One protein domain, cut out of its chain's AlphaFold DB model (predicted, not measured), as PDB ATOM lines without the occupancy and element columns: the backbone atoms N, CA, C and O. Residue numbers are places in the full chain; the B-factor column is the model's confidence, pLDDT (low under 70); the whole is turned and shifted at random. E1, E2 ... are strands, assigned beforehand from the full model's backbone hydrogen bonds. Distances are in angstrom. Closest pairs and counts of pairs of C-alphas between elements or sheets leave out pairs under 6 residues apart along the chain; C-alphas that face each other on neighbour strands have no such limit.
ATOM      1  N   PRO A 748      42.649 -10.431 -40.392       82.31
ATOM      2  CA  PRO A 748      41.242 -10.029 -40.458       82.31
ATOM      3  C   PRO A 748      40.300 -10.918 -39.622       82.31
ATOM      4  O   PRO A 748      39.211 -10.462 -39.270       82.31
ATOM      5  N   GLY A 749      40.691 -12.159 -39.297       84.94
ATOM      6  CA  GLY A 749      39.894 -13.083 -38.488       84.94
ATOM      7  C   GLY A 749      40.707 -14.197 -37.819       84.94
ATOM      8  O   GLY A 749      41.934 -14.134 -37.734       84.94
ATOM      9  N   GLY A 750      40.001 -15.217 -37.331       87.44
ATOM     10  CA  GLY A 750      40.598 -16.431 -36.762       87.44
ATOM     11  C   GLY A 750      40.989 -16.294 -35.288       87.44
ATOM     12  O   GLY A 750      40.823 -15.234 -34.684       87.44
ATOM     13  N   THR A 751      41.485 -17.379 -34.692       89.06
ATOM     14  CA  THR A 751      41.943 -17.402 -33.292       89.06
ATOM     15  C   THR A 751      43.379 -17.912 -33.178       89.06
ATOM     16  O   THR A 751      43.712 -18.982 -33.690       89.06
ATOM     17  N   LEU A 752      44.223 -17.131 -32.505       91.19
ATOM     18  CA  LEU A 752      45.620 -17.431 -32.191       91.19
ATOM     19  C   LEU A 752      45.753 -17.722 -30.692       91.19
ATOM     20  O   LEU A 752      45.575 -16.822 -29.875       91.19
ATOM     21  N   TRP A 753      46.085 -18.958 -30.335       92.38
ATOM     22  CA  TRP A 753      46.403 -19.388 -28.976       92.38
ATOM     23  C   TRP A 753      47.919 -19.370 -28.743       92.38
ATOM     24  O   TRP A 753      48.678 -19.853 -29.583       92.38
ATOM     25  N   ILE A 754      48.347 -18.826 -27.602       92.69
ATOM     26  CA  ILE A 754      49.758 -18.648 -27.232       92.69
ATOM     27  C   ILE A 754      50.028 -19.269 -25.850       92.69
ATOM     28  O   ILE A 754      49.323 -18.956 -24.884       92.69
ATOM     29  N   GLN A 755      51.047 -20.138 -25.760       91.62
ATOM     30  CA  GLN A 755      51.487 -20.792 -24.509       91.62
ATOM     31  C   GLN A 755      52.737 -20.175 -23.856       91.62
ATOM     32  O   GLN A 755      52.973 -20.395 -22.668       91.62
ATOM     33  N   GLY A 756      53.494 -19.360 -24.581       91.06
ATOM     34  CA  GLY A 756      54.647 -18.599 -24.104       91.06
ATOM     35  C   GLY A 756      54.483 -17.103 -24.377       91.06
ATOM     36  O   GLY A 756      53.403 -16.538 -24.199       91.06
ATOM     37  N   ASP A 757      55.565 -16.458 -24.807       90.75
ATOM     38  CA  ASP A 757      55.602 -15.003 -24.978       90.75
ATOM     39  C   ASP A 757      55.121 -14.550 -26.366       90.75
ATOM     40  O   ASP A 757      55.218 -15.289 -27.351       90.75
ATOM     41  N   LEU A 758      54.690 -13.289 -26.451       88.75
ATOM     42  CA  LEU A 758      54.407 -12.565 -27.692       88.75
ATOM     43  C   LEU A 758      55.293 -11.321 -27.783       88.75
ATOM     44  O   LEU A 758      55.301 -10.490 -26.869       88.75
ATOM     45  N   VAL A 759      55.978 -11.145 -28.916       85.62
ATOM     46  CA  VAL A 759      56.786  -9.948 -29.190       85.62
ATOM     47  C   VAL A 759      56.331  -9.255 -30.475       85.62
ATOM     48  O   VAL A 759      56.313  -9.870 -31.537       85.62
ATOM     49  N   GLY A 760      55.978  -7.969 -30.389       73.31
ATOM     50  CA  GLY A 760      55.507  -7.146 -31.514       73.31
ATOM     51  C   GLY A 760      56.335  -5.879 -31.783       73.31
ATOM     52  O   GLY A 760      57.314  -5.580 -31.093       73.31
ATOM     53  N   ARG A 761      55.922  -5.098 -32.790       69.69
ATOM     54  CA  ARG A 761      56.547  -3.823 -33.207       69.69
ATOM     55  C   ARG A 761      55.499  -2.791 -33.655       69.69
ATOM     56  O   ARG A 761      54.451  -3.191 -34.153       69.69
ATOM     57  N   GLU A 762      55.859  -1.504 -33.558       55.22
ATOM     58  CA  GLU A 762      55.186  -0.246 -33.985       55.22
ATOM     59  C   GLU A 762      54.081  -0.296 -35.055       55.22
ATOM     60  O   GLU A 762      53.201   0.562 -35.064       55.22
ATOM     61  N   THR A 763      54.130  -1.228 -36.007       53.25
ATOM     62  CA  THR A 763      53.218  -1.272 -37.159       53.25
ATOM     63  C   THR A 763      52.799  -2.698 -37.541       53.25
ATOM     64  O   THR A 763      52.898  -3.103 -38.699       53.25
ATOM     65  N   MET A 764      52.250  -3.465 -36.592       56.31
ATOM     66  CA  MET A 764      51.425  -4.631 -36.949       56.31
ATOM     67  C   MET A 764      50.118  -4.170 -37.624       56.31
ATOM     68  O   MET A 764      49.128  -3.851 -36.966       56.31
ATOM     69  N   VAL A 765      50.133  -4.087 -38.958       50.12
ATOM     70  CA  VAL A 765      49.005  -3.621 -39.780       50.12
ATOM     71  C   VAL A 765      48.139  -4.799 -40.226       50.12
ATOM     72  O   VAL A 765      48.491  -5.463 -41.198       50.12
ATOM     73  N   GLY A 766      46.972  -4.994 -39.602       56.06
ATOM     74  CA  GLY A 766      45.955  -5.885 -40.178       56.06
ATOM     75  C   GLY A 766      45.000  -6.625 -39.243       56.06
ATOM     76  O   GLY A 766      44.355  -7.553 -39.719       56.06
ATOM     77  N   PHE A 767      44.880  -6.265 -37.962       66.62
ATOM     78  CA  PHE A 767      43.881  -6.883 -37.082       66.62
ATOM     79  C   PHE A 767      42.460  -6.425 -37.442       66.62
ATOM     80  O   PHE A 767      42.149  -5.231 -37.412       66.62
ATOM     81  N   GLY A 768      41.606  -7.381 -37.804       63.97
ATOM     82  CA  GLY A 768      40.173  -7.178 -37.998       63.97
ATOM     83  C   GLY A 768      39.382  -7.452 -36.721       63.97
ATOM     84  O   GLY A 768      39.819  -8.189 -35.840       63.97
ATOM     85  N   VAL A 769      38.161  -6.914 -36.655       67.75
ATOM     86  CA  VAL A 769      37.238  -7.075 -35.511       67.75
ATOM     87  C   VAL A 769      36.820  -8.530 -35.233       67.75
ATOM     88  O   VAL A 769      36.231  -8.806 -34.195       67.75
ATOM     89  N   GLY A 770      37.106  -9.456 -36.156       75.19
ATOM     90  CA  GLY A 770      36.842 -10.888 -36.016       75.19
ATOM     91  C   GLY A 770      38.045 -11.734 -35.581       75.19
ATOM     92  O   GLY A 770      37.913 -12.955 -35.546       75.19
ATOM     93  N   HIS A 771      39.213 -11.137 -35.309       86.94
ATOM     94  CA  HIS A 771      40.387 -11.871 -34.822       86.94
ATOM     95  C   HIS A 771      40.449 -11.903 -33.291       86.94
ATOM     96  O   HIS A 771      40.206 -10.889 -32.630       86.94
ATOM     97  N   ARG A 772      40.857 -13.046 -32.734       88.31
ATOM     98  CA  ARG A 772      41.058 -13.256 -31.297       88.31
ATOM     99  C   ARG A 772      42.463 -13.783 -31.000       88.31
ATOM    100  O   ARG A 772      42.898 -14.768 -31.586       88.31
ATOM    101  N   THR A 773      43.140 -13.192 -30.023       90.81
ATOM    102  CA  THR A 773      44.391 -13.709 -29.448       90.81
ATOM    103  C   THR A 773      44.118 -14.217 -28.030       90.81
ATOM    104  O   THR A 773      43.540 -13.491 -27.223       90.81
ATOM    105  N   VAL A 774      44.505 -15.455 -27.714       92.00
ATOM    106  CA  VAL A 774      44.219 -16.147 -26.445       92.00
ATOM    107  C   VAL A 774      45.520 -16.612 -25.793       92.00
ATOM    108  O   VAL A 774      46.202 -17.489 -26.311       92.00
ATOM    109  N   PHE A 775      45.844 -16.080 -24.621       92.88
ATOM    110  CA  PHE A 775      46.948 -16.571 -23.795       92.88
ATOM    111  C   PHE A 775      46.441 -17.648 -22.839       92.88
ATOM    112  O   PHE A 775      45.493 -17.407 -22.091       92.88
ATOM    113  N   HIS A 776      47.052 -18.831 -22.854       90.19
ATOM    114  CA  HIS A 776      46.637 -19.980 -22.040       90.19
ATOM    115  C   HIS A 776      47.844 -20.807 -21.583       90.19
ATOM    116  O   HIS A 776      48.918 -20.697 -22.158       90.19
ATOM    117  N   GLY A 777      47.675 -21.653 -20.568       87.56
ATOM    118  CA  GLY A 777      48.773 -22.416 -19.956       87.56
ATOM    119  C   GLY A 777      49.018 -21.999 -18.507       87.56
ATOM    120  O   GLY A 777      48.164 -21.347 -17.909       87.56
ATOM    121  N   SER A 778      50.155 -22.400 -17.937       87.88
ATOM    122  CA  SER A 778      50.477 -22.220 -16.510       87.88
ATOM    123  C   SER A 778      51.830 -21.554 -16.227       87.88
ATOM    124  O   SER A 778      52.085 -21.144 -15.097       87.88
ATOM    125  N   THR A 779      52.703 -21.424 -17.221       89.88
ATOM    126  CA  THR A 779      53.976 -20.704 -17.093       89.88
ATOM    127  C   THR A 779      53.761 -19.193 -17.111       89.88
ATOM    128  O   THR A 779      52.731 -18.709 -17.579       89.88
ATOM    129  N   THR A 780      54.746 -18.429 -16.640       89.12
ATOM    130  CA  THR A 780      54.818 -16.986 -16.923       89.12
ATOM    131  C   THR A 780      54.785 -16.754 -18.440       89.12
ATOM    132  O   THR A 780      55.424 -17.501 -19.181       89.12
ATOM    133  N   GLN A 781      54.059 -15.727 -18.889       92.75
ATOM    134  CA  GLN A 781      53.986 -15.303 -20.294       92.75
ATOM    135  C   GLN A 781      54.163 -13.792 -20.395       92.75
ATOM    136  O   GLN A 781      53.528 -13.062 -19.640       92.75
ATOM    137  N   ASP A 782      54.960 -13.311 -21.341       89.44
ATOM    138  CA  ASP A 782      55.247 -11.892 -21.533       89.44
ATOM    139  C   ASP A 782      54.673 -11.361 -22.865       89.44
ATOM    140  O   ASP A 782      54.948 -11.888 -23.942       89.44
ATOM    141  N   ILE A 783      53.912 -10.261 -22.813       87.31
ATOM    142  CA  ILE A 783      53.485  -9.476 -23.984       87.31
ATOM    143  C   ILE A 783      54.375  -8.238 -24.072       87.31
ATOM    144  O   ILE A 783      54.259  -7.318 -23.259       87.31
ATOM    145  N   THR A 784      55.258  -8.199 -25.068       82.19
ATOM    146  CA  THR A 784      56.284  -7.158 -25.232       82.19
ATOM    147  C   THR A 784      56.282  -6.577 -26.644       82.19
ATOM    148  O   THR A 784      55.792  -7.191 -27.590       82.19
ATOM    149  N   GLY A 785      56.827  -5.374 -26.823       72.69
ATOM    150  CA  GLY A 785      57.064  -4.839 -28.162       72.69
ATOM    151  C   GLY A 785      57.628  -3.426 -28.177       72.69
ATOM    152  O   GLY A 785      57.475  -2.673 -27.220       72.69
ATOM    153  N   ALA A 786      58.286  -3.064 -29.275       62.47
ATOM    154  CA  ALA A 786      58.857  -1.730 -29.452       62.47
ATOM    155  C   ALA A 786      57.803  -0.759 -30.011       62.47
ATOM    156  O   ALA A 786      57.199  -1.056 -31.040       62.47
ATOM    157  N   GLY A 787      57.592   0.374 -29.325       60.06
ATOM    158  CA  GLY A 787      56.816   1.550 -29.766       60.06
ATOM    159  C   GLY A 787      55.293   1.396 -29.932       60.06
ATOM    160  O   GLY A 787      54.608   2.385 -30.175       60.06
ATOM    161  N   GLY A 788      54.743   0.201 -29.698       60.31
ATOM    162  CA  GLY A 788      53.300  -0.046 -29.598       60.31
ATOM    163  C   GLY A 788      52.706  -0.843 -30.752       60.31
ATOM    164  O   GLY A 788      53.166  -0.765 -31.878       60.31
ATOM    165  N   PHE A 789      51.679  -1.641 -30.492       68.00
ATOM    166  CA  PHE A 789      51.023  -2.425 -31.539       68.00
ATOM    167  C   PHE A 789      49.549  -2.656 -31.223       68.00
ATOM    168  O   PHE A 789      49.118  -2.579 -30.070       68.00
ATOM    169  N   ALA A 790      48.777  -2.923 -32.275       73.75
ATOM    170  CA  ALA A 790      47.382  -3.311 -32.157       73.75
ATOM    171  C   ALA A 790      47.247  -4.838 -32.046       73.75
ATOM    172  O   ALA A 790      48.022  -5.561 -32.671       73.75
ATOM    173  N   LEU A 791      46.250  -5.310 -31.297       79.38
ATOM    174  CA  LEU A 791      45.725  -6.684 -31.335       79.38
ATOM    175  C   LEU A 791      44.212  -6.662 -31.604       79.38
ATOM    176  O   LEU A 791      43.599  -5.605 -31.514       79.38
ATOM    177  N   GLY A 792      43.610  -7.814 -31.912       80.94
ATOM    178  CA  GLY A 792      42.156  -7.975 -32.069       80.94
ATOM    179  C   GLY A 792      41.418  -7.987 -30.723       80.94
ATOM    180  O   GLY A 792      41.732  -7.215 -29.820       80.94
ATOM    181  N   GLN A 793      40.470  -8.911 -30.548       86.62
ATOM    182  CA  GLN A 793      40.035  -9.306 -29.204       86.62
ATOM    183  C   GLN A 793      41.211  -9.983 -28.482       86.62
ATOM    184  O   GLN A 793      41.835 -10.884 -29.043       86.62
ATOM    185  N   LEU A 794      41.494  -9.602 -27.234       89.38
ATOM    186  CA  LEU A 794      42.535 -10.225 -26.409       89.38
ATOM    187  C   LEU A 794      41.901 -10.980 -25.237       89.38
ATOM    188  O   LEU A 794      41.094 -10.414 -24.505       89.38
ATOM    189  N   VAL A 795      42.287 -12.238 -25.033       91.19
ATOM    190  CA  VAL A 795      41.822 -13.093 -23.932       91.19
ATOM    191  C   VAL A 795      43.021 -13.587 -23.127       91.19
ATOM    192  O   VAL A 795      43.949 -14.166 -23.687       91.19
ATOM    193  N   LEU A 796      43.002 -13.387 -21.810       92.19
ATOM    194  CA  LEU A 796      44.065 -13.795 -20.890       92.19
ATOM    195  C   LEU A 796      43.534 -14.883 -19.943       92.19
ATOM    196  O   LEU A 796      42.902 -14.598 -18.925       92.19
ATOM    197  N   ALA A 797      43.780 -16.144 -20.304       90.50
ATOM    198  CA  ALA A 797      43.294 -17.360 -19.645       90.50
ATOM    199  C   ALA A 797      44.416 -18.221 -19.024       90.50
ATOM    200  O   ALA A 797      44.236 -19.414 -18.785       90.50
ATOM    201  N   ASN A 798      45.569 -17.616 -18.728       89.81
ATOM    202  CA  ASN A 798      46.672 -18.263 -18.017       89.81
ATOM    203  C   ASN A 798      46.273 -18.648 -16.577       89.81
ATOM    204  O   ASN A 798      45.792 -17.810 -15.814       89.81
ATOM    205  N   THR A 799      46.474 -19.906 -16.194       86.44
ATOM    206  CA  THR A 799      46.030 -20.474 -14.912       86.44
ATOM    207  C   THR A 799      47.118 -20.537 -13.836       86.44
ATOM    208  O   THR A 799      46.799 -20.840 -12.687       86.44
ATOM    209  N   GLY A 800      48.380 -20.248 -14.177       86.38
ATOM    210  CA  GLY A 800      49.536 -20.333 -13.276       86.38
ATOM    211  C   GLY A 800      50.166 -18.969 -13.004       86.38
ATOM    212  O   GLY A 800      49.493 -18.101 -12.455       86.38
ATOM    213  N   ASP A 801      51.437 -18.746 -13.344       82.56
ATOM    214  CA  ASP A 801      52.138 -17.498 -12.966       82.56
ATOM    215  C   ASP A 801      51.547 -16.225 -13.610       82.56
ATOM    216  O   ASP A 801      51.774 -15.111 -13.127       82.56
ATOM    217  N   GLY A 802      50.760 -16.387 -14.677       85.75
ATOM    218  CA  GLY A 802      50.002 -15.322 -15.318       85.75
ATOM    219  C   GLY A 802      50.715 -14.619 -16.472       85.75
ATOM    220  O   GLY A 802      51.901 -14.815 -16.744       85.75
ATOM    221  N   VAL A 803      49.948 -13.767 -17.155       87.94
ATOM    222  CA  VAL A 803      50.428 -12.961 -18.287       87.94
ATOM    223  C   VAL A 803      50.913 -11.600 -17.802       87.94
ATOM    224  O   VAL A 803      50.145 -10.879 -17.162       87.94
ATOM    225  N   ARG A 804      52.152 -11.230 -18.129       87.81
ATOM    226  CA  ARG A 804      52.726  -9.899 -17.922       87.81
ATOM    227  C   ARG A 804      52.608  -9.069 -19.192       87.81
ATOM    228  O   ARG A 804      53.168  -9.417 -20.226       87.81
ATOM    229  N   ILE A 805      51.914  -7.940 -19.116       82.44
ATOM    230  CA  ILE A 805      51.926  -6.945 -20.196       82.44
ATOM    231  C   ILE A 805      53.071  -5.975 -19.905       82.44
ATOM    232  O   ILE A 805      53.066  -5.380 -18.835       82.44
ATOM    233  N   ARG A 806      54.034  -5.848 -20.832       77.69
ATOM    234  CA  ARG A 806      55.247  -5.005 -20.750       77.69
ATOM    235  C   ARG A 806      55.530  -4.324 -22.099       77.69
ATOM    236  O   ARG A 806      56.536  -4.592 -22.757       77.69
ATOM    237  N   THR A 807      54.598  -3.500 -22.568       72.25
ATOM    238  CA  THR A 807      54.690  -2.812 -23.869       72.25
ATOM    239  C   THR A 807      54.203  -1.364 -23.749       72.25
ATOM    240  O   THR A 807      53.179  -1.130 -23.101       72.25
ATOM    241  N   PRO A 808      54.899  -0.383 -24.359       63.69
ATOM    242  CA  PRO A 808      54.626   1.033 -24.141       63.69
ATOM    243  C   PRO A 808      53.325   1.537 -24.784       63.69
ATOM    244  O   PRO A 808      52.838   2.597 -24.415       63.69
ATOM    245  N   ASN A 809      52.714   0.819 -25.730       70.88
ATOM    246  CA  ASN A 809      51.446   1.245 -26.339       70.88
ATOM    247  C   ASN A 809      50.674   0.041 -26.907       70.88
ATOM    248  O   ASN A 809      50.689  -0.203 -28.112       70.88
ATOM    249  N   LEU A 810      49.997  -0.731 -26.052       78.88
ATOM    250  CA  LEU A 810      49.082  -1.783 -26.510       78.88
ATOM    251  C   LEU A 810      47.700  -1.182 -26.769       78.88
ATOM    252  O   LEU A 810      47.081  -0.626 -25.863       78.88
ATOM    253  N   GLN A 811      47.200  -1.320 -27.991       77.38
ATOM    254  CA  GLN A 811      45.833  -0.940 -28.350       77.38
ATOM    255  C   GLN A 811      45.070  -2.171 -28.835       77.38
ATOM    256  O   GLN A 811      45.655  -3.068 -29.438       77.38
ATOM    257  N   LEU A 812      43.757  -2.206 -28.625       80.25
ATOM    258  CA  LEU A 812      42.900  -3.175 -29.310       80.25
ATOM    259  C   LEU A 812      42.249  -2.531 -30.541       80.25
ATOM    260  O   LEU A 812      41.877  -1.355 -30.523       80.25
ATOM    261  N   SER A 813      42.152  -3.286 -31.630       72.75
ATOM    262  CA  SER A 813      41.707  -2.825 -32.942       72.75
ATOM    263  C   SER A 813      40.187  -2.842 -33.063       72.75
ATOM    264  O   SER A 813      39.539  -3.828 -32.726       72.75
ATOM    265  N   GLY A 814      39.630  -1.780 -33.634       71.69
ATOM    266  CA  GLY A 814      38.221  -1.682 -34.005       71.69
ATOM    267  C   GLY A 814      37.832  -0.216 -34.207       71.69
ATOM    268  O   GLY A 814      38.344   0.632 -33.465       71.69
ATOM    269  N   PRO A 815      36.989   0.129 -35.199       66.31
ATOM    270  CA  PRO A 815      36.476   1.492 -35.345       66.31
ATOM    271  C   PRO A 815      35.813   1.985 -34.053       66.31
ATOM    272  O   PRO A 815      36.133   3.081 -33.590       66.31
ATOM    273  N   ASP A 816      35.004   1.136 -33.419       74.06
ATOM    274  CA  ASP A 816      34.211   1.471 -32.238       74.06
ATOM    275  C   ASP A 816      34.782   0.863 -30.945       74.06
ATOM    276  O   ASP A 816      35.558  -0.096 -30.956       74.06
ATOM    277  N   ALA A 817      34.420   1.441 -29.796       68.38
ATOM    278  CA  ALA A 817      34.929   1.005 -28.492       68.38
ATOM    279  C   ALA A 817      34.331  -0.334 -28.017       68.38
ATOM    280  O   ALA A 817      34.961  -1.046 -27.243       68.38
ATOM    281  N   ASP A 818      33.141  -0.710 -28.474       73.25
ATOM    282  CA  ASP A 818      32.508  -1.986 -28.129       73.25
ATOM    283  C   ASP A 818      33.183  -3.205 -28.785       73.25
ATOM    284  O   ASP A 818      33.039  -4.323 -28.301       73.25
ATOM    285  N   GLN A 819      33.987  -2.990 -29.829       75.25
ATOM    286  CA  GLN A 819      34.743  -4.037 -30.532       75.25
ATOM    287  C   GLN A 819      36.145  -4.270 -29.935       75.25
ATOM    288  O   GLN A 819      36.788  -5.283 -30.206       75.25
ATOM    289  N   ARG A 820      36.631  -3.355 -29.088       82.62
ATOM    290  CA  ARG A 820      37.980  -3.374 -28.491       82.62
ATOM    291  C   ARG A 820      37.982  -4.141 -27.165       82.62
ATOM    292  O   ARG A 820      38.099  -3.534 -26.098       82.62
ATOM    293  N   ILE A 821      37.790  -5.456 -27.230       85.44
ATOM    294  CA  ILE A 821      37.493  -6.305 -26.065       85.44
ATOM    295  C   ILE A 821      38.763  -6.954 -25.486       85.44
ATOM    296  O   ILE A 821      39.413  -7.762 -26.151       85.44
ATOM    297  N   LEU A 822      39.061  -6.654 -24.218       89.06
ATOM    298  CA  LEU A 822      39.983  -7.410 -23.364       89.06
ATOM    299  C   LEU A 822      39.185  -8.287 -22.398       89.06
ATOM    300  O   LEU A 822      38.350  -7.790 -21.645       89.06
ATOM    301  N   GLU A 823      39.494  -9.575 -22.361       89.81
ATOM    302  CA  GLU A 823      38.823 -10.552 -21.518       89.81
ATOM    303  C   GLU A 823      39.809 -11.248 -20.575       89.81
ATOM    304  O   GLU A 823      40.739 -11.937 -20.985       89.81
ATOM    305  N   LEU A 824      39.612 -11.030 -19.279       90.38
ATOM    306  CA  LEU A 824      40.464 -11.483 -18.192       90.38
ATOM    307  C   LEU A 824      39.794 -12.694 -17.548       90.38
ATOM    308  O   LEU A 824      38.775 -12.566 -16.866       90.38
ATOM    309  N   VAL A 825      40.370 -13.872 -17.774       89.69
ATOM    310  CA  VAL A 825      39.869 -15.156 -17.267       89.69
ATOM    311  C   VAL A 825      40.760 -15.681 -16.143       89.69
ATOM    312  O   VAL A 825      40.252 -16.176 -15.139       89.69
ATOM    313  N   GLY A 826      42.077 -15.557 -16.293       87.44
ATOM    314  CA  GLY A 826      43.072 -16.149 -15.405       87.44
ATOM    315  C   GLY A 826      43.887 -15.138 -14.596       87.44
ATOM    316  O   GLY A 826      43.402 -14.067 -14.214       87.44
ATOM    317  N   ASN A 827      45.139 -15.493 -14.325       88.81
ATOM    318  CA  ASN A 827      46.102 -14.649 -13.628       88.81
ATOM    319  C   ASN A 827      46.745 -13.666 -14.621       88.81
ATOM    320  O   ASN A 827      47.177 -14.034 -15.716       88.81
ATOM    321  N   THR A 828      46.785 -12.383 -14.271       88.00
ATOM    322  CA  THR A 828      47.320 -11.314 -15.129       88.00
ATOM    323  C   THR A 828      48.038 -10.277 -14.280       88.00
ATOM    324  O   THR A 828      47.534  -9.848 -13.243       88.00
ATOM    325  N   ARG A 829      49.204  -9.834 -14.741       86.06
ATOM    326  CA  ARG A 829      50.000  -8.774 -14.131       86.06
ATOM    327  C   ARG A 829      50.252  -7.694 -15.184       86.06
ATOM    328  O   ARG A 829      50.735  -7.978 -16.271       86.06
ATOM    329  N   MET A 830      49.887  -6.455 -14.901       79.94
ATOM    330  CA  MET A 830      50.145  -5.336 -15.804       79.94
ATOM    331  C   MET A 830      51.312  -4.534 -15.238       79.94
ATOM    332  O   MET A 830      51.203  -3.971 -14.147       79.94
ATOM    333  N   GLU A 831      52.441  -4.557 -15.944       73.81
ATOM    334  CA  GLU A 831      53.702  -3.934 -15.546       73.81
ATOM    335  C   GLU A 831      54.021  -2.806 -16.527       73.81
ATOM    336  O   GLU A 831      53.875  -2.955 -17.739       73.81
ATOM    337  N   TYR A 832      54.453  -1.656 -16.021       65.62
ATOM    338  CA  TYR A 832      54.582  -0.466 -16.857       65.62
ATOM    339  C   TYR A 832      55.944   0.187 -16.657       65.62
ATOM    340  O   TYR A 832      56.325   0.520 -15.536       65.62
ATOM    341  N   ASP A 833      56.652   0.399 -17.765       61.62
ATOM    342  CA  ASP A 833      58.021   0.936 -17.825       61.62
ATOM    343  C   ASP A 833      58.123   2.463 -17.626       61.62
ATOM    344  O   ASP A 833      59.201   3.042 -17.744       61.62
ATOM    345  N   GLY A 834      57.002   3.122 -17.317       57.41
ATOM    346  CA  GLY A 834      56.900   4.574 -17.155       57.41
ATOM    347  C   GLY A 834      56.497   5.340 -18.422       57.41
ATOM    348  O   GLY A 834      56.255   6.540 -18.334       57.41
ATOM    349  N   SER A 835      56.368   4.672 -19.575       56.38
ATOM    350  CA  SER A 835      55.929   5.281 -20.845       56.38
ATOM    351  C   SER A 835      54.622   4.698 -21.406       56.38
ATOM    352  O   SER A 835      54.195   5.064 -22.500       56.38
ATOM    353  N   ALA A 836      53.995   3.787 -20.654       57.00
ATOM    354  CA  ALA A 836      53.134   2.756 -21.210       57.00
ATOM    355  C   ALA A 836      51.613   2.983 -21.071       57.00
ATOM    356  O   ALA A 836      51.111   3.191 -19.965       57.00
ATOM    357  N   HIS A 837      50.867   2.839 -22.176       69.81
ATOM    358  CA  HIS A 837      49.396   2.831 -22.193       69.81
ATOM    359  C   HIS A 837      48.812   1.530 -22.769       69.81
ATOM    360  O   HIS A 837      49.079   1.160 -23.913       69.81
ATOM    361  N   VAL A 838      47.923   0.882 -22.007       74.00
ATOM    362  CA  VAL A 838      47.038  -0.192 -22.489       74.00
ATOM    363  C   VAL A 838      45.646   0.397 -22.727       74.00
ATOM    364  O   VAL A 838      44.937   0.716 -21.772       74.00
ATOM    365  N   GLY A 839      45.271   0.579 -23.994       76.62
ATOM    366  CA  GLY A 839      43.977   1.120 -24.410       76.62
ATOM    367  C   GLY A 839      43.018   0.027 -24.871       76.62
ATOM    368  O   GLY A 839      43.207  -0.569 -25.933       76.62
ATOM    369  N   VAL A 840      41.960  -0.204 -24.094       82.44
ATOM    370  CA  VAL A 840      40.882  -1.146 -24.430       82.44
ATOM    371  C   VAL A 840      39.543  -0.411 -24.418       82.44
ATOM    372  O   VAL A 840      39.403   0.650 -23.818       82.44
ATOM    373  N   GLY A 841      38.535  -0.927 -25.105       83.56
ATOM    374  CA  GLY A 841      37.200  -0.336 -25.073       83.56
ATOM    375  C   GLY A 841      36.320  -0.995 -24.019       83.56
ATOM    376  O   GLY A 841      35.788  -0.308 -23.145       83.56
ATOM    377  N   ILE A 842      36.259  -2.327 -24.040       84.88
ATOM    378  CA  ILE A 842      35.591  -3.148 -23.027       84.88
ATOM    379  C   ILE A 842      36.637  -4.010 -22.309       84.88
ATOM    380  O   ILE A 842      37.417  -4.701 -22.957       84.88
ATOM    381  N   ALA A 843      36.619  -4.005 -20.977       87.31
ATOM    382  CA  ALA A 843      37.347  -4.946 -20.129       87.31
ATOM    383  C   ALA A 843      36.358  -5.892 -19.426       87.31
ATOM    384  O   ALA A 843      35.443  -5.436 -18.742       87.31
ATOM    385  N   VAL A 844      36.534  -7.206 -19.569       87.62
ATOM    386  CA  VAL A 844      35.659  -8.234 -18.982       87.62
ATOM    387  C   VAL A 844      36.437  -9.025 -17.936       87.62
ATOM    388  O   VAL A 844      37.386  -9.717 -18.278       87.62
ATOM    389  N   TYR A 845      36.039  -8.950 -16.668       87.69
ATOM    390  CA  TYR A 845      36.671  -9.667 -15.556       87.69
ATOM    391  C   TYR A 845      35.819 -10.872 -15.149       87.69
ATOM    392  O   TYR A 845      34.760 -10.710 -14.537       87.69
ATOM    393  N   ARG A 846      36.278 -12.085 -15.469       87.56
ATOM    394  CA  ARG A 846      35.594 -13.334 -15.093       87.56
ATOM    395  C   ARG A 846      35.780 -13.685 -13.619       87.56
ATOM    396  O   ARG A 846      36.731 -13.229 -12.979       87.56
ATOM    397  N   ALA A 847      34.927 -14.562 -13.097       87.25
ATOM    398  CA  ALA A 847      34.943 -15.014 -11.702       87.25
ATOM    399  C   ALA A 847      36.298 -15.610 -11.256       87.25
ATOM    400  O   ALA A 847      36.708 -15.480 -10.101       87.25
ATOM    401  N   THR A 848      37.028 -16.243 -12.173       86.69
ATOM    402  CA  THR A 848      38.354 -16.832 -11.928       86.69
ATOM    403  C   THR A 848      39.500 -15.818 -11.979       86.69
ATOM    404  O   THR A 848      40.577 -16.107 -11.463       86.69
ATOM    405  N   SER A 849      39.282 -14.620 -12.531       90.06
ATOM    406  CA  SER A 849      40.363 -13.681 -12.852       90.06
ATOM    407  C   SER A 849      41.068 -13.110 -11.621       90.06
ATOM    408  O   SER A 849      40.433 -12.756 -10.617       90.06
ATOM    409  N   ARG A 850      42.398 -13.003 -11.693       91.38
ATOM    410  CA  ARG A 850      43.263 -12.396 -10.669       91.38
ATOM    411  C   ARG A 850      44.191 -11.397 -11.354       91.38
ATOM    412  O   ARG A 850      45.238 -11.766 -11.874       91.38
ATOM    413  N   THR A 851      43.780 -10.133 -11.379       87.62
ATOM    414  CA  THR A 851      44.536  -9.058 -12.040       87.62
ATOM    415  C   THR A 851      45.324  -8.242 -11.016       87.62
ATOM    416  O   THR A 851      44.777  -7.815  -9.994       87.62
ATOM    417  N   HIS A 852      46.605  -8.007 -11.286       86.31
ATOM    418  CA  HIS A 852      47.484  -7.162 -10.480       86.31
ATOM    419  C   HIS A 852      48.086  -6.034 -11.324       86.31
ATOM    420  O   HIS A 852      48.706  -6.301 -12.348       86.31
ATOM    421  N   PHE A 853      47.926  -4.783 -10.893       80.62
ATOM    422  CA  PHE A 853      48.515  -3.608 -11.543       80.62
ATOM    423  C   PHE A 853      49.750  -3.143 -10.755       80.62
ATOM    424  O   PHE A 853      49.621  -2.662  -9.626       80.62
ATOM    425  N   ALA A 854      50.930  -3.298 -11.360       74.75
ATOM    426  CA  ALA A 854      52.249  -3.171 -10.733       74.75
ATOM    427  C   ALA A 854      53.025  -1.934 -11.231       74.75
ATOM    428  O   ALA A 854      54.129  -2.040 -11.763       74.75
ATOM    429  N   SER A 855      52.403  -0.755 -11.160       65.06
ATOM    430  CA  SER A 855      53.059   0.522 -11.469       65.06
ATOM    431  C   SER A 855      52.413   1.661 -10.690       65.06
ATOM    432  O   SER A 855      51.187   1.695 -10.644       65.06
ATOM    433  N   PRO A 856      53.177   2.620 -10.139       55.06
ATOM    434  CA  PRO A 856      52.666   3.704  -9.297       55.06
ATOM    435  C   PRO A 856      52.079   4.901 -10.077       55.06
ATOM    436  O   PRO A 856      52.161   6.036  -9.608       55.06
ATOM    437  N   THR A 857      51.552   4.700 -11.293       57.09
ATOM    438  CA  THR A 857      50.968   5.784 -12.106       57.09
ATOM    439  C   THR A 857      49.531   5.476 -12.551       57.09
ATOM    440  O   THR A 857      49.289   4.554 -13.327       57.09
ATOM    441  N   ASP A 858      48.569   6.306 -12.122       52.72
ATOM    442  CA  ASP A 858      47.109   6.135 -12.314       52.72
ATOM    443  C   ASP A 858      46.598   6.181 -13.785       52.72
ATOM    444  O   ASP A 858      45.404   6.329 -14.028       52.72
ATOM    445  N   ARG A 859      47.465   6.116 -14.809       57.22
ATOM    446  CA  ARG A 859      47.087   6.290 -16.237       57.22
ATOM    447  C   ARG A 859      47.570   5.190 -17.182       57.22
ATOM    448  O   ARG A 859      47.531   5.344 -18.403       57.22
ATOM    449  N   ALA A 860      48.032   4.085 -16.615       63.12
ATOM    450  CA  ALA A 860      48.695   3.025 -17.356       63.12
ATOM    451  C   ALA A 860      47.707   2.076 -18.085       63.12
ATOM    452  O   ALA A 860      47.990   1.561 -19.168       63.12
ATOM    453  N   PHE A 861      46.497   1.909 -17.540       78.88
ATOM    454  CA  PHE A 861      45.373   1.195 -18.160       78.88
ATOM    455  C   PHE A 861      44.216   2.162 -18.414       78.88
ATOM    456  O   PHE A 861      43.833   2.893 -17.504       78.88
ATOM    457  N   ASN A 862      43.641   2.155 -19.617       77.75
ATOM    458  CA  ASN A 862      42.474   2.968 -19.960       77.75
ATOM    459  C   ASN A 862      41.380   2.090 -20.583       77.75
ATOM    460  O   ASN A 862      41.646   1.390 -21.564       77.75
ATOM    461  N   CYS A 863      40.158   2.143 -20.038       82.88
ATOM    462  CA  CYS A 863      38.997   1.502 -20.651       82.88
ATOM    463  C   CYS A 863      37.724   2.358 -20.685       82.88
ATOM    464  O   CYS A 863      37.525   3.243 -19.857       82.88
ATOM    465  N   VAL A 864      36.823   2.095 -21.638       84.19
ATOM    466  CA  VAL A 864      35.531   2.803 -21.713       84.19
ATOM    467  C   VAL A 864      34.494   2.141 -20.799       84.19
ATOM    468  O   VAL A 864      33.778   2.844 -20.084       84.19
ATOM    469  N   TRP A 865      34.445   0.805 -20.782       81.25
ATOM    470  CA  TRP A 865      33.542   0.009 -19.947       81.25
ATOM    471  C   TRP A 865      34.248  -1.186 -19.303       81.25
ATOM    472  O   TRP A 865      34.948  -1.931 -19.981       81.25
ATOM    473  N   ALA A 866      33.986  -1.427 -18.020       85.12
ATOM    474  CA  ALA A 866      34.357  -2.653 -17.321       85.12
ATOM    475  C   ALA A 866      33.114  -3.474 -16.940       85.12
ATOM    476  O   ALA A 866      32.209  -2.953 -16.281       85.12
ATOM    477  N   PHE A 867      33.098  -4.759 -17.301       85.25
ATOM    478  CA  PHE A 867      32.118  -5.757 -16.862       85.25
ATOM    479  C   PHE A 867      32.779  -6.762 -15.916       85.25
ATOM    480  O   PHE A 867      33.930  -7.142 -16.121       85.25
ATOM    481  N   THR A 868      32.074  -7.185 -14.864       83.38
ATOM    482  CA  THR A 868      32.633  -8.052 -13.810       83.38
ATOM    483  C   THR A 868      31.664  -9.173 -13.434       83.38
ATOM    484  O   THR A 868      30.464  -8.942 -13.276       83.38
ATOM    485  N   GLU A 869      32.186 -10.388 -13.267       84.56
ATOM    486  CA  GLU A 869      31.468 -11.536 -12.702       84.56
ATOM    487  C   GLU A 869      31.797 -11.714 -11.207       84.56
ATOM    488  O   GLU A 869      32.948 -11.511 -10.808       84.56
ATOM    489  N   PRO A 870      30.849 -12.155 -10.358       82.50
ATOM    490  CA  PRO A 870      31.119 -12.429  -8.946       82.50
ATOM    491  C   PRO A 870      32.282 -13.416  -8.743       82.50
ATOM    492  O   PRO A 870      32.246 -14.534  -9.240       82.50
ATOM    493  N   GLY A 871      33.296 -13.013  -7.970       82.38
ATOM    494  CA  GLY A 871      34.473 -13.835  -7.649       82.38
ATOM    495  C   GLY A 871      35.798 -13.329  -8.231       82.38
ATOM    496  O   GLY A 871      36.855 -13.773  -7.773       82.38
ATOM    497  N   TYR A 872      35.761 -12.386  -9.181       86.75
ATOM    498  CA  TYR A 872      36.953 -11.713  -9.709       86.75
ATOM    499  C   TYR A 872      37.784 -11.037  -8.603       86.75
ATOM    500  O   TYR A 872      37.258 -10.639  -7.560       86.75
ATOM    501  N   ARG A 873      39.094 -10.871  -8.830       87.69
ATOM    502  CA  ARG A 873      39.980 -10.122  -7.925       87.69
ATOM    503  C   ARG A 873      40.862  -9.161  -8.707       87.69
ATOM    504  O   ARG A 873      41.598  -9.582  -9.595       87.69
ATOM    505  N   ILE A 874      40.842  -7.894  -8.305       84.62
ATOM    506  CA  ILE A 874      41.786  -6.872  -8.760       84.62
ATOM    507  C   ILE A 874      42.618  -6.412  -7.562       84.62
ATOM    508  O   ILE A 874      42.109  -6.306  -6.446       84.62
ATOM    509  N   THR A 875      43.906  -6.166  -7.789       84.56
ATOM    510  CA  THR A 875      44.842  -5.607  -6.807       84.56
ATOM    511  C   THR A 875      45.760  -4.590  -7.479       84.56
ATOM    512  O   THR A 875      46.052  -4.706  -8.668       84.56
ATOM    513  N   THR A 876      46.222  -3.604  -6.721       77.75
ATOM    514  CA  THR A 876      47.097  -2.519  -7.182       77.75
ATOM    515  C   THR A 876      48.263  -2.348  -6.207       77.75
ATOM    516  O   THR A 876      48.155  -2.728  -5.037       77.75
ATOM    517  N   GLU A 877      49.384  -1.792  -6.666       76.25
ATOM    518  CA  GLU A 877      50.454  -1.349  -5.763       76.25
ATOM    519  C   GLU A 877      50.046  -0.115  -4.922       76.25
ATOM    520  O   GLU A 877      49.181   0.666  -5.343       76.25
ATOM    521  N   PRO A 878      50.634   0.079  -3.719       63.28
ATOM    522  CA  PRO A 878      50.273   1.181  -2.829       63.28
ATOM    523  C   PRO A 878      50.577   2.550  -3.451       63.28
ATOM    524  O   PRO A 878      51.729   2.862  -3.738       63.28
ATOM    525  N   GLY A 879      49.545   3.378  -3.607       58.53
ATOM    526  CA  GLY A 879      49.638   4.714  -4.210       58.53
ATOM    527  C   GLY A 879      48.649   4.929  -5.354       58.53
ATOM    528  O   GLY A 879      48.197   6.053  -5.539       58.53
ATOM    529  N   ASN A 880      48.238   3.857  -6.039       59.97
ATOM    530  CA  ASN A 880      47.211   3.921  -7.080       59.97
ATOM    531  C   ASN A 880      45.808   4.033  -6.481       59.97
ATOM    532  O   ASN A 880      45.468   3.306  -5.542       59.97
ATOM    533  N   SER A 881      44.975   4.878  -7.081       51.47
ATOM    534  CA  SER A 881      43.607   5.152  -6.627       51.47
ATOM    535  C   SER A 881      42.534   4.914  -7.692       51.47
ATOM    536  O   SER A 881      41.398   4.603  -7.332       51.47
ATOM    537  N   GLU A 882      42.880   4.975  -8.981       55.84
ATOM    538  CA  GLU A 882      41.913   4.834 -10.073       55.84
ATOM    539  C   GLU A 882      42.195   3.599 -10.941       55.84
ATOM    540  O   GLU A 882      43.202   3.494 -11.638       55.84
ATOM    541  N   LEU A 883      41.248   2.656 -10.952       63.28
ATOM    542  CA  LEU A 883      41.119   1.723 -12.069       63.28
ATOM    543  C   LEU A 883      40.641   2.555 -13.263       63.28
ATOM    544  O   LEU A 883      39.488   2.979 -13.254       63.28
ATOM    545  N   GLY A 884      41.508   2.798 -14.253       66.56
ATOM    546  CA  GLY A 884      41.311   3.759 -15.357       66.56
ATOM    547  C   GLY A 884      40.198   3.441 -16.370       66.56
ATOM    548  O   GLY A 884      40.319   3.729 -17.556       66.56
ATOM    549  N   CYS A 885      39.108   2.827 -15.925       73.69
ATOM    550  CA  CYS A 885      37.906   2.556 -16.688       73.69
ATOM    551  C   CYS A 885      36.848   3.637 -16.443       73.69
ATOM    552  O   CYS A 885      36.383   3.820 -15.320       73.69
ATOM    553  N   ALA A 886      36.405   4.311 -17.505       73.00
ATOM    554  CA  ALA A 886      35.459   5.422 -17.425       73.00
ATOM    555  C   ALA A 886      34.071   5.025 -16.885       73.00
ATOM    556  O   ALA A 886      33.335   5.883 -16.388       73.00
ATOM    557  N   ARG A 887      33.676   3.748 -17.008       73.44
ATOM    558  CA  ARG A 887      32.390   3.218 -16.529       73.44
ATOM    559  C   ARG A 887      32.526   1.779 -16.041       73.44
ATOM    560  O   ARG A 887      33.077   0.936 -16.742       73.44
ATOM    561  N   PHE A 888      31.926   1.477 -14.893       72.12
ATOM    562  CA  PHE A 888      31.750   0.112 -14.391       72.12
ATOM    563  C   PHE A 888      30.288  -0.301 -14.540       72.12
ATOM    564  O   PHE A 888      29.388   0.428 -14.122       72.12
ATOM    565  N   GLY A 889      30.044  -1.464 -15.142       64.62
ATOM    566  CA  GLY A 889      28.712  -2.014 -15.359       64.62
ATOM    567  C   GLY A 889      28.607  -3.464 -14.896       64.62
ATOM    568  O   GLY A 889      29.512  -4.269 -15.084       64.62
ATOM    569  N   THR A 890      27.453  -3.829 -14.347       59.78
ATOM    570  CA  THR A 890      27.046  -5.222 -14.084       59.78
ATOM    571  C   THR A 890      26.063  -5.702 -15.159       59.78
ATOM    572  O   THR A 890      25.074  -6.372 -14.865       59.78
ATOM    573  N   ASN A 891      26.266  -5.249 -16.402       52.78
ATOM    574  CA  ASN A 891      25.231  -5.252 -17.433       52.78
ATOM    575  C   ASN A 891      24.768  -6.673 -17.797       52.78
ATOM    576  O   ASN A 891      25.584  -7.530 -18.122       52.78
ATOM    577  N   ARG A 892      23.447  -6.887 -17.794       52.81
ATOM    578  CA  ARG A 892      22.811  -8.151 -18.199       52.81
ATOM    579  C   ARG A 892      22.810  -8.367 -19.715       52.81
ATOM    580  O   ARG A 892      22.632  -9.501 -20.143       52.81
ATOM    581  N   ASP A 893      23.016  -7.308 -20.499       55.09
ATOM    582  CA  ASP A 893      22.916  -7.360 -21.963       55.09
ATOM    583  C   ASP A 893      24.245  -7.720 -22.656       55.09
ATOM    584  O   ASP A 893      24.241  -8.092 -23.830       55.09
ATOM    585  N   TYR A 894      25.389  -7.652 -21.957       62.56
ATOM    586  CA  TYR A 894      26.651  -8.164 -22.504       62.56
ATOM    587  C   TYR A 894      26.642  -9.693 -22.420       62.56
ATOM    588  O   TYR A 894      26.827 -10.275 -21.349       62.56
ATOM    589  N   LYS A 895      26.404 -10.358 -23.555       67.81
ATOM    590  CA  LYS A 895      26.425 -11.820 -23.632       67.81
ATOM    591  C   LYS A 895      27.867 -12.319 -23.543       67.81
ATOM    592  O   LYS A 895      28.553 -12.444 -24.554       67.81
ATOM    593  N   PHE A 896      28.294 -12.622 -22.322       66.31
ATOM    594  CA  PHE A 896      29.538 -13.327 -22.040       66.31
ATOM    595  C   PHE A 896      29.682 -14.583 -22.930       66.31
ATOM    596  O   PHE A 896      28.750 -15.394 -22.968       66.31
ATOM    597  N   PRO A 897      30.833 -14.779 -23.605       68.12
ATOM    598  CA  PRO A 897      31.209 -16.070 -24.188       68.12
ATOM    599  C   PRO A 897      31.195 -17.196 -23.140       68.12
ATOM    600  O   PRO A 897      31.259 -16.930 -21.932       68.12
ATOM    601  N   THR A 898      31.145 -18.457 -23.560       69.25
ATOM    602  CA  THR A 898      31.406 -19.573 -22.640       69.25
ATOM    603  C   THR A 898      32.913 -19.680 -22.390       69.25
ATOM    604  O   THR A 898      33.725 -19.205 -23.180       69.25
ATOM    605  N   LEU A 899      33.332 -20.291 -21.277       66.38
ATOM    606  CA  LEU A 899      34.766 -20.543 -21.050       66.38
ATOM    607  C   LEU A 899      35.330 -21.595 -22.024       66.38
ATOM    608  O   LEU A 899      36.535 -21.624 -22.266       66.38
ATOM    609  N   GLU A 900      34.457 -22.418 -22.609       65.62
ATOM    610  CA  GLU A 900      34.787 -23.383 -23.662       65.62
ATOM    611  C   GLU A 900      35.260 -22.674 -24.945       65.62
ATOM    612  O   GLU A 900      36.219 -23.143 -25.556       65.62
ATOM    613  N   ASP A 901      34.722 -21.483 -25.268       67.62
ATOM    614  CA  ASP A 901      35.123 -20.636 -26.414       67.62
ATOM    615  C   ASP A 901      36.600 -20.161 -26.372       67.62
ATOM    616  O   ASP A 901      37.087 -19.533 -27.322       67.62
ATOM    617  N   PHE A 902      37.309 -20.414 -25.265       73.62
ATOM    618  CA  PHE A 902      38.728 -20.089 -25.074       73.62
ATOM    619  C   PHE A 902      39.625 -21.322 -24.934       73.62
ATOM    620  O   PHE A 902      40.850 -21.180 -24.888       73.62
ATOM    621  N   THR A 903      39.051 -22.526 -24.882       77.00
ATOM    622  CA  THR A 903      39.849 -23.755 -24.849       77.00
ATOM    623  C   THR A 903      40.600 -23.932 -26.175       77.00
ATOM    624  O   THR A 903      40.052 -23.630 -27.238       77.00
ATOM    625  N   PRO A 904      41.880 -24.347 -26.149       81.19
ATOM    626  CA  PRO A 904      42.610 -24.636 -27.376       81.19
ATOM    627  C   PRO A 904      41.974 -25.842 -28.086       81.19
ATOM    628  O   PRO A 904      41.567 -26.792 -27.406       81.19
ATOM    629  N   PRO A 905      41.903 -25.859 -29.431       78.56
ATOM    630  CA  PRO A 905      41.477 -27.046 -30.160       78.56
ATOM    631  C   PRO A 905      42.341 -28.253 -29.765       78.56
ATOM    632  O   PRO A 905      43.544 -28.126 -29.538       78.56
ATOM    633  N   SER A 906      41.720 -29.429 -29.691       78.12
ATOM    634  CA  SER A 906      42.398 -30.693 -29.385       78.12
ATOM    635  C   SER A 906      42.645 -31.497 -30.659       78.12
ATOM    636  O   SER A 906      41.768 -31.576 -31.519       78.12
TER     637      SER A 906
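AT A GLANCE: This is residues 748 to 906 of the 1202 residues of the protein "Ig-like domain-containing protein" of Gemmatimonadales bacterium (UniProt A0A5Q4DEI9). The printed part is wound in stacked turns, a solenoid of roughly triangular section: one wall is made of E1, E3, E6, E9 and the later residues of E11 and E13, a second of E2, E4, E7, E10, E12 and E14, and a shorter third of E5, E8 and the earlier residues of E11 and E13. The first and third walls join at a corner as one branched sheet, and residues 877 to 906, after E14, make a loose tail that runs back outside the coil. There are 159 residues with fourteen named strands, E1 to E14 along the chain, and no named helix; the class is all strand, though the strands hold under half of the residues, 76 of the 159. Neighbour strands are parallel in both sheets, and the second wall has the order E2 E4 E7 E10 E12 E14. The whole is compact, with a radius of gyration of the C-alphas of 14.4 A, and rounded, spanning 43 by 37 by 34 A.

HOW THE PARTS SIT: Begin with E1, residues 749 to 754, an edge strand of the branched sheet; its parallel neighbour is E3, residues 770 to 777, with N 752 and O 772 within hydrogen-bond range at 2.9 A. On the other side of E3 lies E6, residues 793 to 798, with N 775 and O 795 at 2.9 A. On the other side of E6 lies E9, residues 821 to 824, with N 796 and O 823 at 2.8 A. Look back to E5, residues 789 to 791, which runs on into E6 across a break of 1 residue, at 82 degrees; its parallel neighbour is E8, residues 809 to 812, with N 791 and O 811 at 3.0 A. Next comes E11, residues 837 to 845, which bends by 89 degrees at residue 841. On one side of it lie E8, beside residues 837 to 840, with N 839 and O 810 at 2.9 A, and E9, beside residues 842 to 845, with N 844 and O 822 at 2.8 A. On the other side lies E13, residues 861 to 868, which bends by 93 degrees at residue 864; N 843 and O 865 are 2.8 A apart. This branched sheet is twisted. In the other sheet, go from edge strand E2, residues 758 to 761, to E4, residues 781 to 786, where N 784 and O 758 are 2.9 A apart. Then come E7, residues 803 to 806, with N 806 and O 783 at 2.8 A, and E10, residues 827 to 831, with N 829 and O 803 at 2.8 A. E12, residues 850 to 854, follows with N 852 and O 828 at 2.8 A, and edge strand E14, residues 873 to 876, with N 875 and O 851 at 2.9 A. The two sheets form a sandwich, two sheets face to face, whose facing parts are 8.8 A centre to centre and whose strands stand at 37 degrees. Between them, the closest C-alphas of E6 and E10, Asn 798 and Asn 827, are 5.7 A apart.

IN THESE COORDINATES: Find C-alpha 749 at (39.894, -13.083, -38.488); from there E1 runs 16.0 A. E3 starts at C-alpha 770 (36.842, -10.888, -36.016) and runs 23.1 A. E4 measures 17.1 A, E6 15.8 A and E13 16.3 A; E11, the longest by residues, measures 19.0 A. E14 ends at C-alpha 876 (47.097, -2.519, -7.182).

THE WHOLE: The printed part has no cut, and no link is long. The C-alphas farthest apart, those of Gly 879 and Ser 906, are 44.0 A apart. In the tail, residues 888 to 889 pair in parallel with residues 866 to 867 of E13. Mean pLDDT of the printed part is 76.9; 48 residues are under 70, among them 761 to 769 and 889 to 901.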